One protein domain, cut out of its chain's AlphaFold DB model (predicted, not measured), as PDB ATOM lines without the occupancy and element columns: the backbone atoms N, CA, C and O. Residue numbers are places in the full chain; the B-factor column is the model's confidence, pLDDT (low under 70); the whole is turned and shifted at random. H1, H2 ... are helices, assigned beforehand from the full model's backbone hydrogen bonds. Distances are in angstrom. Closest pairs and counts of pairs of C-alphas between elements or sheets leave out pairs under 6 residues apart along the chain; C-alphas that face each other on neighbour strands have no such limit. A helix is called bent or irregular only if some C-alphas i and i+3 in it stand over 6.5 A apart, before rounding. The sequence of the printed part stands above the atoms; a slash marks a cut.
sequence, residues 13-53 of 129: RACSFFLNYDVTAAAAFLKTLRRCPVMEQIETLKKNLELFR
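This is residues 13 to 53 of the 129 residues of an uncharacterized protein of Panicum miliaceum (UniProt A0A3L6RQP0). The model is a small helical hairpin, H2 and H3, with a short helix, H1, at the end away from the hairpin's turn. H2 and H3 run opposite ways, tilted to each other by 44 degrees, and residues 33 to 37 make the turn at one end of the long axis, while H1 lies at the other end and meets H2 only through their link. The printed part has 41 residues, with three named helices in the order H1, H2, H3 and no named strand, and its class is all helix. It is only just compact, close to loose, with a radius of gyration of the C-alphas of 10.4 A. The outline is elongated, with spans of 29 by 16 by 15 A.

H1 is residues 13 to 20, from Arg 13 to Asn 20, 10.4 A from first to last C-alpha, and its first C-alpha, that of Arg 13, is at (32.775, 18.753, -27.779). H2 is residues 23 to 32, from Val 23 to Thr 32, 14.5 A long in the same measure, with C-alpha 23 at (27.876, 17.738, -40.944). H3 is residues 38 to 52, from Val 38 to Phe 52. It is the longest helix, with 15 residues and 19.4 A from first to last C-alpha, and it ends with C-alpha 52 at (34.570, 16.630, -44.125). H3 is irregular: C-alphas 47 and 50 are 7.8 A apart, where about 5 A is found in a regular helix, and its line is a rough one.

H1 and H2 meet only through their link, which is tight, with 2 residues between them. H1 and H3 are apart. H2 and H3 form a helical hairpin and touch, with 7 pairs of C-alphas within 8 A. The closest C-alphas of the two are those of Ala 26 and Phe 52, 6.2 A apart. Their centres are 10.0 A apart, and their lines stand at a steep tilt of 44 degrees, opposite ways. In H1 every O i to N i+4 pair is within hydrogen-bond range; in H2 it is 5 of 6 pairs, and in H3 8 of 11.

The two C-alphas farthest apart in the domain are those of Ser 16 and Arg 35, at 29.5 A. The first and last printed C-alphas, those of Arg 13 and Arg 53, are 14.9 A apart. The printed part has no cut. The link from H2 to H3, with 5 residues between them, is tight, and no link is long. The mean pLDDT of the printed part is 96.0, and no printed residue is under 70.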
ATOM      1  N   ARG A  13      32.325  19.678 -26.724       90.75
ATOM      2  CA  ARG A  13      32.775  18.753 -27.779       90.75
ATOM      3  C   ARG A  13      31.804  18.678 -28.959       90.75
ATOM      4  O   ARG A  13      32.237  18.654 -30.107       90.75
ATOM      5  N   ALA A  14      30.495  18.651 -28.697       91.50
ATOM      6  CA  ALA A  14      29.504  18.652 -29.768       91.50
ATOM      7  C   ALA A  14      29.540  19.979 -30.540       91.50
ATOM      8  O   ALA A  14      29.539  19.967 -31.769       91.50
ATOM      9  N   CYS A  15      29.640  21.112 -29.840       92.00
ATOM     10  CA  CYS A  15      29.799  22.423 -30.469       92.00
ATOM     11  C   CYS A  15      31.066  22.493 -31.335       92.00
ATOM     12  O   CYS A  15      30.967  22.855 -32.507       92.00
ATOM     13  N   SER A  16      32.223  22.083 -30.808       92.38
ATOM     14  CA  SER A  16      33.486  22.010 -31.552       92.38
ATOM     15  C   SER A  16      33.364  21.150 -32.804       92.38
ATOM     16  O   SER A  16      33.819  21.545 -33.875       92.38
ATOM     17  N   PHE A  17      32.679  20.009 -32.713       93.44
ATOM     18  CA  PHE A  17      32.441  19.153 -33.869       93.44
ATOM     19  C   PHE A  17      31.658  19.880 -34.975       93.44
ATOM     20  O   PHE A  17      32.087  19.885 -36.127       93.44
ATOM     21  N   PHE A  18      30.546  20.548 -34.639       93.06
ATOM     22  CA  PHE A  18      29.759  21.312 -35.619       93.06
ATOM     23  C   PHE A  18      30.521  22.505 -36.208       93.06
ATOM     24  O   PHE A  18      30.266  22.901 -37.350       93.06
ATOM     25  N   LEU A  19      31.442  23.091 -35.441       93.19
ATOM     26  CA  LEU A  19      32.310  24.165 -35.916       93.19
ATOM     27  C   LEU A  19      33.353  23.628 -36.900       93.19
ATOM     28  O   LEU A  19      33.461  24.171 -37.998       93.19
ATOM     29  N   ASN A  20      34.023  22.526 -36.566       95.69
ATOM     30  CA  ASN A  20      35.160  22.003 -37.322       95.69
ATOM     31  C   ASN A  20      34.777  21.139 -38.539       95.69
ATOM     32  O   ASN A  20      35.558  21.059 -39.486       95.69
ATOM     33  N   TYR A  21      33.594  20.516 -38.555       96.69
ATOM     34  CA  TYR A  21      33.191  19.571 -39.607       96.69
ATOM     35  C   TYR A  21      31.925  19.996 -40.359       96.69
ATOM     36  O   TYR A  21      30.977  20.544 -39.791       96.69
ATOM     37  N   ASP A  22      31.885  19.713 -41.663       97.06
ATOM     38  CA  ASP A  22      30.685  19.818 -42.489       97.06
ATOM     39  C   ASP A  22      29.771  18.605 -42.262       97.06
ATOM     40  O   ASP A  22      29.844  17.565 -42.925       97.06
ATOM     41  N   VAL A  23      28.860  18.766 -41.305       95.62
ATOM     42  CA  VAL A  23      27.876  17.738 -40.944       95.62
ATOM     43  C   VAL A  23      26.882  17.465 -42.076       95.62
ATOM     44  O   VAL A  23      26.346  16.361 -42.166       95.62
ATOM     45  N   THR A  24      26.650  18.423 -42.978       96.69
ATOM     46  CA  THR A  24      25.745  18.220 -44.117       96.69
ATOM     47  C   THR A  24      26.371  17.268 -45.125       96.69
ATOM     48  O   THR A  24      25.716  16.315 -45.559       96.69
ATOM     49  N   ALA A  25      27.645  17.486 -45.452       97.12
ATOM     50  CA  ALA A  25      28.410  16.600 -46.320       97.12
ATOM     51  C   ALA A  25      28.574  15.202 -45.698       97.12
ATOM     52  O   ALA A  25      28.282  14.203 -46.360       97.12
ATOM     53  N   ALA A  26      28.915  15.118 -44.408       97.12
ATOM     54  CA  ALA A  26      29.010  13.847 -43.687       97.12
ATOM     55  C   ALA A  26      27.665  13.091 -43.654       97.12
ATOM     56  O   ALA A  26      27.608  11.882 -43.887       97.12
ATOM     57  N   ALA A  27      26.548  13.791 -43.438       96.44
ATOM     58  CA  ALA A  27      25.218  13.189 -43.486       96.44
ATOM     59  C   ALA A  27      24.835  12.728 -44.901       96.44
ATOM     60  O   ALA A  27      24.161  11.709 -45.059       96.44
ATOM     61  N   ALA A  28      25.241  13.461 -45.944       97.81
ATOM     62  CA  ALA A  28      25.047  13.044 -47.329       97.81
ATOM     63  C   ALA A  28      25.853  11.777 -47.650       97.81
ATOM     64  O   ALA A  28      25.314  10.860 -48.266       97.81
ATOM     65  N   PHE A  29      27.089  11.693 -47.159       97.38
ATOM     66  CA  PHE A  29      27.915  10.496 -47.246       97.38
ATOM     67  C   PHE A  29      27.271   9.301 -46.533       97.38
ATOM     68  O   PHE A  29      27.067   8.267 -47.153       97.38
ATOM     69  N   LEU A  30      26.816   9.449 -45.285       96.81
ATOM     70  CA  LEU A  30      26.113   8.373 -44.568       96.81
ATOM     71  C   LEU A  30      24.867   7.866 -45.310       96.81
ATOM     72  O   LEU A  30      24.540   6.681 -45.253       96.81
ATOM     73  N   LYS A  31      24.165   8.734 -46.053       97.12
ATOM     74  CA  LYS A  31      23.011   8.310 -46.864       97.12
ATOM     75  C   LYS A  31      23.397   7.329 -47.975       97.12
ATOM     76  O   LYS A  31      22.547   6.517 -48.346       97.12
ATOM     77  N   THR A  32      24.626   7.374 -48.491       97.25
ATOM     78  CA  THR A  32      25.098   6.415 -49.506       97.25
ATOM     79  C   THR A  32      25.343   5.030 -48.900       97.25
ATOM     80  O   THR A  32      25.165   4.025 -49.584       97.25
ATOM     81  N   LEU A  33      25.626   4.967 -47.594       96.75
ATOM     82  CA  LEU A  33      25.917   3.745 -46.839       96.75
ATOM     83  C   LEU A  33      24.677   3.091 -46.210       96.75
ATOM     84  O   LEU A  33      24.799   2.159 -45.422       96.75
ATOM     85  N   ARG A  34      23.458   3.531 -46.556       94.88
ATOM     86  CA  ARG A  34      22.198   3.061 -45.935       94.88
ATOM     87  C   ARG A  34      21.957   1.551 -45.984       94.88
ATOM     88  O   ARG A  34      21.095   1.065 -45.259       94.88
ATOM     89  N   ARG A  35      22.639   0.834 -46.878       96.50
ATOM     90  CA  ARG A  35      22.532  -0.626 -47.012       96.50
ATOM     91  C   ARG A  35      23.499  -1.383 -46.099       96.50
ATOM     92  O   ARG A  35      23.293  -2.572 -45.895       96.50
ATOM     93  N   CYS A  36      24.517  -0.711 -45.567       96.19
ATOM     94  CA  CYS A  36      25.477  -1.289 -44.637       96.19
ATOM     95  C   CYS A  36      24.878  -1.352 -43.219       96.19
ATOM     96  O   CYS A  36      24.067  -0.488 -42.858       96.19
ATOM     97  N   PRO A  37      25.279  -2.318 -42.376       97.69
ATOM     98  CA  PRO A  37      24.987  -2.302 -40.947       97.69
ATOM     99  C   PRO A  37      25.445  -0.997 -40.286       97.69
ATOM    100  O   PRO A  37      26.435  -0.393 -40.693       97.69
ATOM    101  N   VAL A  38      24.747  -0.571 -39.229       96.75
ATOM    102  CA  VAL A  38      25.031   0.703 -38.539       96.75
ATOM    103  C   VAL A  38      26.485   0.791 -38.065       96.75
ATOM    104  O   VAL A  38      27.102   1.842 -38.209       96.75
ATOM    105  N   MET A  39      27.054  -0.307 -37.561       97.62
ATOM    106  CA  MET A  39      28.455  -0.340 -37.124       97.62
ATOM    107  C   MET A  39      29.430  -0.068 -38.272       97.62
ATOM    108  O   MET A  39      30.310   0.775 -38.132       97.62
ATOM    109  N   GLU A  40      29.210  -0.675 -39.438       97.75
ATOM    110  CA  GLU A  40      30.033  -0.433 -40.627       97.75
ATOM    111  C   GLU A  40      29.895   1.018 -41.119       97.75
ATOM    112  O   GLU A  40      30.882   1.636 -41.520       97.75
ATOM    113  N   GLN A  41      28.696   1.609 -41.030       97.62
ATOM    114  CA  GLN A  41      28.495   3.030 -41.339       97.62
ATOM    115  C   GLN A  41      29.310   3.931 -40.400       97.62
ATOM    116  O   GLN A  41      29.938   4.885 -40.862       97.62
ATOM    117  N   ILE A  42      29.321   3.628 -39.097       96.69
ATOM    118  CA  ILE A  42      30.086   4.378 -38.090       96.69
ATOM    119  C   ILE A  42      31.586   4.244 -38.352       96.69
ATOM    120  O   ILE A  42      32.290   5.251 -38.383       96.69
ATOM    121  N   GLU A  43      32.085   3.029 -38.566       97.88
ATOM    122  CA  GLU A  43      33.501   2.782 -38.856       97.88
ATOM    123  C   GLU A  43      33.947   3.484 -40.135       97.88
ATOM    124  O   GLU A  43      35.003   4.119 -40.179       97.88
ATOM    125  N   THR A  44      33.115   3.423 -41.172       97.81
ATOM    126  CA  THR A  44      33.385   4.093 -42.440       97.81
ATOM    127  C   THR A  44      33.378   5.610 -42.269       97.81
ATOM    128  O   THR A  44      34.260   6.281 -42.801       97.81
ATOM    129  N   LEU A  45      32.443   6.168 -41.494       96.81
ATOM    130  CA  LEU A  45      32.438   7.595 -41.179       96.81
ATOM    131  C   LEU A  45      33.701   8.001 -40.419       96.81
ATOM    132  O   LEU A  45      34.325   8.979 -40.808       96.81
ATOM    133  N   LYS A  46      34.108   7.247 -39.390       96.25
ATOM    134  CA  LYS A  46      35.332   7.522 -38.618       96.25
ATOM    135  C   LYS A  46      36.566   7.581 -39.521       96.25
ATOM    136  O   LYS A  46      37.317   8.546 -39.453       96.25
ATOM    137  N   LYS A  47      36.728   6.606 -40.423       97.38
ATOM    138  CA  LYS A  47      37.851   6.550 -41.382       97.38
ATOM    139  C   LYS A  47      37.878   7.727 -42.361       97.38
ATOM    140  O   LYS A  47      38.943   8.097 -42.837       97.38
ATOM    141  N   ASN A  48      36.716   8.295 -42.683       96.94
ATOM    142  CA  ASN A  48      36.572   9.358 -43.680       96.94
ATOM    143  C   ASN A  48      36.292  10.734 -43.058       96.94
ATOM    144  O   ASN A  48      36.057  11.690 -43.792       96.94
ATOM    145  N   LEU A  49      36.293  10.856 -41.727       95.44
ATOM    146  CA  LEU A  49      35.792  12.042 -41.036       95.44
ATOM    147  C   LEU A  49      36.571  13.310 -41.415       95.44
ATOM    148  O   LEU A  49      35.967  14.347 -41.684       95.44
ATOM    149  N   GLU A  50      37.896  13.202 -41.527       96.00
ATOM    150  CA  GLU A  50      38.781  14.310 -41.912       96.00
ATOM    151  C   GLU A  50      38.495  14.857 -43.319       96.00
ATOM    152  O   GLU A  50      38.759  16.029 -43.580       96.00
ATOM    153  N   LEU A  51      37.889  14.068 -44.218       96.38
ATOM    154  CA  LEU A  51      37.484  14.553 -45.546       96.38
ATOM    155  C   LEU A  51      36.390  15.626 -45.466       96.38
ATOM    156  O   LEU A  51      36.227  16.407 -46.401       96.38
ATOM    157  N   PHE A  52      35.639  15.662 -44.365       96.94
ATOM    158  CA  PHE A  52      34.570  16.630 -44.125       96.94
ATOM    159  C   PHE A  52      35.015  17.790 -43.234       96.94
ATOM    160  O   PHE A  52      34.179  18.588 -42.808       96.94
ATOM    161  N   ARG A  53      36.307  17.898 -42.912       96.38
ATOM    162  CA  ARG A  53      36.821  19.011 -42.116       96.38
ATOM    163  C   ARG A  53      36.713  20.314 -42.904       96.38
ATOM    164  O   ARG A  53      37.095  20.381 -44.073       96.38
TER     165      ARG A  53